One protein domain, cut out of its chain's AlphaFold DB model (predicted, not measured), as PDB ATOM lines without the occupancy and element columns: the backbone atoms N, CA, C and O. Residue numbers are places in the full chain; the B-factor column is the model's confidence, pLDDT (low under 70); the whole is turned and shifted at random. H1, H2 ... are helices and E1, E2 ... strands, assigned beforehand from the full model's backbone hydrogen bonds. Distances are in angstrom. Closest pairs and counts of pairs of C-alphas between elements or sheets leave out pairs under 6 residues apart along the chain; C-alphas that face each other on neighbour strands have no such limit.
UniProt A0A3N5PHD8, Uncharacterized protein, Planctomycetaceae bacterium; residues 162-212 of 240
ATOM      1  N   GLU A 162     -25.406  37.790  43.049       79.75
ATOM      2  CA  GLU A 162     -24.118  37.150  43.319       79.75
ATOM      3  C   GLU A 162     -23.595  37.583  44.692       79.75
ATOM      4  O   GLU A 162     -23.640  38.757  45.045       79.75
ATOM      5  N   ALA A 163     -23.123  36.626  45.493       79.31
ATOM      6  CA  ALA A 163     -22.669  36.895  46.857       79.31
ATOM      7  C   ALA A 163     -21.231  37.449  46.916       79.31
ATOM      8  O   ALA A 163     -20.763  37.823  47.991       79.31
ATOM      9  N   GLY A 164     -20.513  37.436  45.784       81.44
ATOM     10  CA  GLY A 164     -19.086  37.767  45.701       81.44
ATOM     11  C   GLY A 164     -18.163  36.741  46.369       81.44
ATOM     12  O   GLY A 164     -16.967  36.979  46.459       81.44
ATOM     13  N   VAL A 165     -18.711  35.609  46.834       82.56
ATOM     14  CA  VAL A 165     -17.981  34.592  47.598       82.56
ATOM     15  C   VAL A 165     -17.900  33.279  46.836       82.56
ATOM     16  O   VAL A 165     -18.912  32.749  46.370       82.56
ATOM     17  N   ASN A 166     -16.701  32.707  46.757       86.12
ATOM     18  CA  ASN A 166     -16.500  31.357  46.236       86.12
ATOM     19  C   ASN A 166     -16.903  30.291  47.260       86.12
ATOM     20  O   ASN A 166     -16.671  30.410  48.460       86.12
ATOM     21  N   CYS A 167     -17.510  29.211  46.786       84.06
ATOM     22  CA  CYS A 167     -17.911  28.104  47.638       84.06
ATOM     23  C   CYS A 167     -16.687  27.319  48.137       84.06
ATOM     24  O   CYS A 167     -15.913  26.846  47.301       84.06
ATOM     25  N   PRO A 168     -16.588  27.011  49.442       81.62
ATOM     26  CA  PRO A 168     -15.462  26.250  49.992       81.62
ATOM     27  C   PRO A 168     -15.383  24.805  49.472       81.62
ATOM     28  O   PRO A 168     -14.321  24.199  49.480       81.62
ATOM     29  N   LYS A 169     -16.501  24.233  48.997       82.12
ATOM     30  CA  LYS A 169     -16.548  22.845  48.498       82.12
ATOM     31  C   LYS A 169     -16.342  22.724  46.992       82.12
ATOM     32  O   LYS A 169     -15.806  21.731  46.521       82.12
ATOM     33  N   CYS A 170     -16.889  23.675  46.229       84.00
ATOM     34  CA  CYS A 170     -16.988  23.580  44.768       84.00
ATOM     35  C   CYS A 170     -16.075  24.587  44.043       84.00
ATOM     36  O   CYS A 170     -15.918  24.465  42.832       84.00
ATOM     37  N   GLY A 171     -15.544  25.603  44.737       81.50
ATOM     38  CA  GLY A 171     -14.780  26.712  44.149       81.50
ATOM     39  C   GLY A 171     -15.590  27.641  43.232       81.50
ATOM     40  O   GLY A 171     -15.054  28.615  42.724       81.50
ATOM     41  N   LYS A 172     -16.878  27.353  42.998       85.06
ATOM     42  CA  LYS A 172     -17.767  28.178  42.167       85.06
ATOM     43  C   LYS A 172     -18.370  29.318  42.976       85.06
ATOM     44  O   LYS A 172     -18.588  29.157  44.177       85.06
ATOM     45  N   ALA A 173     -18.747  30.392  42.289       88.06
ATOM     46  CA  ALA A 173     -19.455  31.517  42.885       88.06
ATOM     47  C   ALA A 173     -20.737  31.071  43.607       88.06
ATOM     48  O   ALA A 173     -21.484  30.196  43.132       88.06
ATOM     49  N   MET A 174     -20.980  31.672  44.764       88.06
ATOM     50  CA  MET A 174     -22.196  31.505  45.540       88.06
ATOM     51  C   MET A 174     -23.220  32.596  45.190       88.06
ATOM     52  O   MET A 174     -22.869  33.739  44.903       88.06
ATOM     53  N   LEU A 175     -24.500  32.232  45.231       89.88
ATOM     54  CA  LEU A 175     -25.642  33.077  44.890       89.88
ATOM     55  C   LEU A 175     -26.525  33.298  46.119       89.88
ATOM     56  O   LEU A 175     -26.861  32.330  46.803       89.88
ATOM     57  N   ILE A 176     -26.955  34.534  46.348       89.94
ATOM     58  CA  ILE A 176     -27.955  34.908  47.347       89.94
ATOM     59  C   ILE A 176     -29.337  34.589  46.776       89.94
ATOM     60  O   ILE A 176     -29.749  35.111  45.735       89.94
ATOM     61  N   ARG A 177     -30.053  33.692  47.446       87.81
ATOM     62  CA  ARG A 177     -31.413  33.277  47.111       87.81
ATOM     63  C   ARG A 177     -32.344  33.583  48.272       87.81
ATOM     64  O   ARG A 177     -32.000  33.386  49.431       87.81
ATOM     65  N   THR A 178     -33.561  33.987  47.942       86.00
ATOM     66  CA  THR A 178     -34.637  34.192  48.912       86.00
ATOM     67  C   THR A 178     -35.361  32.870  49.173       86.00
ATOM     68  O   THR A 178     -35.910  32.260  48.247       86.00
ATOM     69  N   GLY A 179     -35.356  32.411  50.422       84.19
ATOM     70  CA  GLY A 179     -36.101  31.244  50.893       84.19
ATOM     71  C   GLY A 179     -37.277  31.620  51.795       84.19
ATOM     72  O   GLY A 179     -37.600  32.788  51.976       84.19
ATOM     73  N   SER A 180     -37.914  30.612  52.396       83.88
ATOM     74  CA  SER A 180     -38.964  30.831  53.404       83.88
ATOM     75  C   SER A 180     -38.424  31.317  54.752       83.88
ATOM     76  O   SER A 180     -39.163  31.936  55.504       83.88
ATOM     77  N   ARG A 181     -37.155  31.020  55.061       84.50
ATOM     78  CA  ARG A 181     -36.461  31.412  56.301       84.50
ATOM     79  C   ARG A 181     -35.594  32.670  56.136       84.50
ATOM     80  O   ARG A 181     -34.735  32.915  56.972       84.50
ATOM     81  N   GLY A 182     -35.791  33.429  55.058       85.31
ATOM     82  CA  GLY A 182     -34.967  34.588  54.707       85.31
ATOM     83  C   GLY A 182     -33.983  34.317  53.570       85.31
ATOM     84  O   GLY A 182     -34.099  33.325  52.837       85.31
ATOM     85  N   GLU A 183     -33.048  35.243  53.387       88.19
ATOM     86  CA  GLU A 183     -31.994  35.158  52.376       88.19
ATOM     87  C   GLU A 183     -30.908  34.165  52.798       88.19
ATOM     88  O   GLU A 183     -30.548  34.061  53.968       88.19
ATOM     89  N   PHE A 184     -30.407  33.390  51.841       90.56
ATOM     90  CA  PHE A 184     -29.348  32.415  52.068       90.56
ATOM     91  C   PHE A 184     -28.447  32.308  50.846       90.56
ATOM     92  O   PHE A 184     -28.839  32.609  49.719       90.56
ATOM     93  N   ILE A 185     -27.236  31.820  51.062       89.50
ATOM     94  CA  ILE A 185     -26.192  31.743  50.047       89.50
ATOM     95  C   ILE A 185     -26.059  30.296  49.588       89.50
ATOM     96  O   ILE A 185     -25.931  29.389  50.407       89.50
ATOM     97  N   ALA A 186     -26.085  30.051  48.280       89.62
ATOM     98  CA  ALA A 186     -26.051  28.711  47.692       89.62
ATOM     99  C   ALA A 186     -25.044  28.603  46.536       89.62
ATOM    100  O   ALA A 186     -24.959  29.512  45.713       89.62
ATOM    101  N   CYS A 187     -24.323  27.476  46.414       89.19
ATOM    102  CA  CYS A 187     -23.399  27.254  45.282       89.19
ATOM    103  C   CYS A 187     -24.193  27.287  43.958       89.19
ATOM    104  O   CYS A 187     -25.204  26.596  43.797       89.19
ATOM    105  N   SER A 188     -23.696  28.044  42.975       87.44
ATOM    106  CA  SER A 188     -24.214  28.074  41.594       87.44
ATOM    107  C   SER A 188     -24.231  26.691  40.925       87.44
ATOM    108  O   SER A 188     -25.010  26.435  40.013       87.44
ATOM    109  N   GLY A 189     -23.408  25.758  41.417       85.12
ATOM    110  CA  GLY A 189     -23.319  24.370  40.961       85.12
ATOM    111  C   GLY A 189     -24.451  23.434  41.403       85.12
ATOM    112  O   GLY A 189     -24.302  22.219  41.244       85.12
ATOM    113  N   PHE A 190     -25.549  23.933  41.972       83.56
ATOM    114  CA  PHE A 190     -26.742  23.127  42.253       83.56
ATOM    115  C   PHE A 190     -27.305  22.531  40.944       83.56
ATOM    116  O   PHE A 190     -27.441  23.267  39.968       83.56
ATOM    117  N   PRO A 191     -27.641  21.226  40.866       83.94
ATOM    118  CA  PRO A 191     -27.839  20.261  41.956       83.94
ATOM    119  C   PRO A 191     -26.599  19.451  42.374       83.94
ATOM    120  O   PRO A 191     -26.684  18.680  43.324       83.94
ATOM    121  N   ARG A 192     -25.454  19.599  41.693       85.19
ATOM    122  CA  ARG A 192     -24.241  18.795  41.957       85.19
ATOM    123  C   ARG A 192     -23.518  19.191  43.243       85.19
ATOM    124  O   ARG A 192     -22.922  18.341  43.888       85.19
ATOM    125  N   CYS A 193     -23.580  20.462  43.629       83.31
ATOM    126  CA  CYS A 193     -23.112  20.929  44.930       83.31
ATOM    127  C   CYS A 193     -24.290  21.539  45.694       83.31
ATOM    128  O   CYS A 193     -24.806  22.588  45.315       83.31
ATOM    129  N   ARG A 194     -24.721  20.870  46.770       85.81
ATOM    130  CA  ARG A 194     -25.852  21.280  47.620       85.81
ATOM    131  C   ARG A 194     -25.396  22.111  48.831       85.81
ATOM    132  O   ARG A 194     -26.023  22.073  49.880       85.81
ATOM    133  N   ASN A 195     -24.274  22.825  48.701       86.19
ATOM    134  CA  ASN A 195     -23.769  23.688  49.766       86.19
ATOM    135  C   ASN A 195     -24.624  24.960  49.851       86.19
ATOM    136  O   ASN A 195     -24.645  25.737  48.893       86.19
ATOM    137  N   ALA A 196     -25.319  25.138  50.975       85.94
ATOM    138  CA  ALA A 196     -26.113  26.317  51.292       85.94
ATOM    139  C   ALA A 196     -25.800  26.780  52.723       85.94
ATOM    140  O   ALA A 196     -25.654  25.946  53.618       85.94
ATOM    141  N   MET A 197     -25.654  28.087  52.919       82.81
ATOM    142  CA  MET A 197     -25.255  28.720  54.180       82.81
ATOM    143  C   MET A 197     -26.109  29.967  54.449       82.81
ATOM    144  O   MET A 197     -26.658  30.550  53.514       82.81
ATOM    145  N   ASN A 198     -26.224  30.356  55.721       86.50
ATOM    146  CA  ASN A 198     -26.918  31.580  56.144       86.50
ATOM    147  C   ASN A 198     -26.067  32.828  55.866       86.50
ATOM    148  O   ASN A 198     -24.865  32.708  55.627       86.50
ATOM    149  N   MET A 199     -26.692  34.006  55.932       80.06
ATOM    150  CA  MET A 199     -26.035  35.292  55.675       80.06
ATOM    151  C   MET A 199     -24.898  35.612  56.654       80.06
ATOM    152  O   MET A 199     -23.898  36.148  56.206       80.06
ATOM    153  N   ASP A 200     -24.963  35.197  57.921       78.69
ATOM    154  CA  ASP A 200     -23.894  35.482  58.905       78.69
ATOM    155  C   ASP A 200     -22.538  34.890  58.484       78.69
ATOM    156  O   ASP A 200     -21.477  35.490  58.634       78.69
ATOM    157  N   LYS A 201     -22.581  33.722  57.835       76.25
ATOM    158  CA  LYS A 201     -21.389  33.054  57.299       76.25
ATOM    159  C   LYS A 201     -20.858  33.726  56.035       76.25
ATOM    160  O   LYS A 201     -19.783  33.365  55.566       76.25
ATOM    161  N   LEU A 202     -21.600  34.661  55.442       69.62
ATOM    162  CA  LEU A 202     -21.130  35.427  54.292       69.62
ATOM    163  C   LEU A 202     -19.996  36.350  54.686       69.62
ATOM    164  O   LEU A 202     -19.007  36.412  53.967       69.62
ATOM    165  N   ASP A 203     -20.158  37.059  55.796       72.50
ATOM    166  CA  ASP A 203     -19.209  38.079  56.218       72.50
ATOM    167  C   ASP A 203     -17.916  37.419  56.704       72.50
ATOM    168  O   ASP A 203     -16.825  37.846  56.327       72.50
ATOM    169  N   GLU A 204     -18.032  36.270  57.374       74.50
ATOM    170  CA  GLU A 204     -16.900  35.393  57.689       74.50
ATOM    171  C   GLU A 204     -16.177  34.899  56.424       74.50
ATOM    172  O   GLU A 204     -14.951  34.971  56.332       74.50
ATOM    173  N   LEU A 205     -16.914  34.417  55.416       68.19
ATOM    174  CA  LEU A 205     -16.312  33.913  54.177       68.19
ATOM    175  C   LEU A 205     -15.726  35.029  53.306       68.19
ATOM    176  O   LEU A 205     -14.716  34.803  52.639       68.19
ATOM    177  N   LYS A 206     -16.315  36.227  53.316       72.69
ATOM    178  CA  LYS A 206     -15.751  37.419  52.668       72.69
ATOM    179  C   LYS A 206     -14.445  37.829  53.340       72.69
ATOM    180  O   LYS A 206     -13.467  38.062  52.637       72.69
ATOM    181  N   ALA A 207     -14.399  37.841  54.674       71.88
ATOM    182  CA  ALA A 207     -13.179  38.126  55.427       71.88
ATOM    183  C   ALA A 207     -12.072  37.096  55.136       71.88
ATOM    184  O   ALA A 207     -10.928  37.464  54.877       71.88
ATOM    185  N   GLN A 208     -12.417  35.805  55.074       67.75
ATOM    186  CA  GLN A 208     -11.469  34.736  54.731       67.75
ATOM    187  C   GLN A 208     -10.950  34.830  53.286       67.75
ATOM    188  O   GLN A 208      -9.798  34.488  53.022       67.75
ATOM    189  N   GLN A 209     -11.771  35.305  52.347       64.56
ATOM    190  CA  GLN A 209     -11.373  35.481  50.945       64.56
ATOM    191  C   GLN A 209     -10.562  36.754  50.701       64.56
ATOM    192  O   GLN A 209      -9.710  36.758  49.817       64.56
ATOM    193  N   ALA A 210     -10.770  37.798  51.505       61.09
ATOM    194  CA  ALA A 210      -9.921  38.985  51.500       61.09
ATOM    195  C   ALA A 210      -8.505  38.680  52.023       61.09
ATOM    196  O   ALA A 210      -7.535  39.236  51.517       61.09
ATOM    197  N   ALA A 211      -8.379  37.760  52.988       59.31
ATOM    198  CA  ALA A 211      -7.090  37.337  53.537       59.31
ATOM    199  C   ALA A 211      -6.314  36.363  52.625       59.31
ATOM    200  O   ALA A 211      -5.090  36.325  52.678       59.31
ATOM    201  N   ASN A 212      -7.004  35.584  51.783       58.75
ATOM    202  CA  ASN A 212      -6.387  34.644  50.844       58.75
ATOM    203  C   ASN A 212      -7.081  34.721  49.474       58.75
ATOM    204  O   ASN A 212      -8.101  34.048  49.271       58.75
TER     205      ASN A 212
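AT A GLANCE: This is residues 162 to 212 of the 240 residues of an uncharacterized protein of Planctomycetaceae bacterium (UniProt A0A3N5PHD8). A small sheet of four strands, curled like part of a barrel and strongly twisted, has one helix, H1, covering part of one face, chiefly over the edge strand E1. The turn between E2 and E3 lies at one end of the longest axis and the end of H1 at the other. The printed part has 51 residues with four named strands and one named helix, in the order E1 E2 E3 E4 H1 along the chain; the sheet's order is also E1 E2 E3 E4, all antiparallel, and the class is mixed, helices and strands. The whole is compact, with a radius of gyration of the C-alphas of 10.3 A, and spans 32 by 23 by 14 A.

HOW THE PARTS SIT: The sheet is a meander, each strand the antiparallel neighbour of the one before, made of E1 (residues 162 to 166), E2 (residues 173 to 179), E3 (residues 182 to 187) and E4 (residues 196 to 198). The inner strands E2 and E3 form a hairpin at 150 degrees, with N 175 and O 186 2.8 A apart and N 179 and O 182 2.9 A apart, within hydrogen-bond range. E1, an edge strand, forms a hairpin with E2 at 131 degrees, with N 174 and O 165 at 2.8 A. E4, the other edge strand, forms a hairpin with E3 at 143 degrees, with N 185 and O 197 at 2.8 A. E1 and E4 are apart. H1 (residues 200 to 211) is on the sheet at a height over the sheet of 9.3 A, giving two layers, a helix on one face of a sheet. It lies over E1, where 5 of its C-alphas fall, and only just not over E2 and E3, where 2 fall on each. It runs slantwise to the strands, at 56 degrees to E1 on the local plane. The closest C-alphas of E1 and H1 are those of Val 165 and Lys 206, 6.2 A apart. In H1, 7 of 8 O i to N i+4 pairs are within hydrogen-bond range.

IN THESE COORDINATES: E2 is the longest strand by residues and measures 18.5 A from C-alpha 173 to C-alpha 179; E3 measures 16.6 A. E1 begins at C-alpha 162, (-24.118, 37.150, 43.319), and measures 10.0 A, while E4 measures 7.2 A. H1 measures 17.7 A and ends at C-alpha 211, (-7.090, 37.337, 53.537).

THE WHOLE: The two C-alphas farthest apart are those of Ser 180 and Asn 212, 32.9 A. The printed part has no cut. The links E2 to E3 and E4 to H1 are tight, and those from E1 to E2 and E3 to E4 are short. The mean pLDDT of the printed part is 81.1; residues 202, 205 and 208 to 212 are under 70.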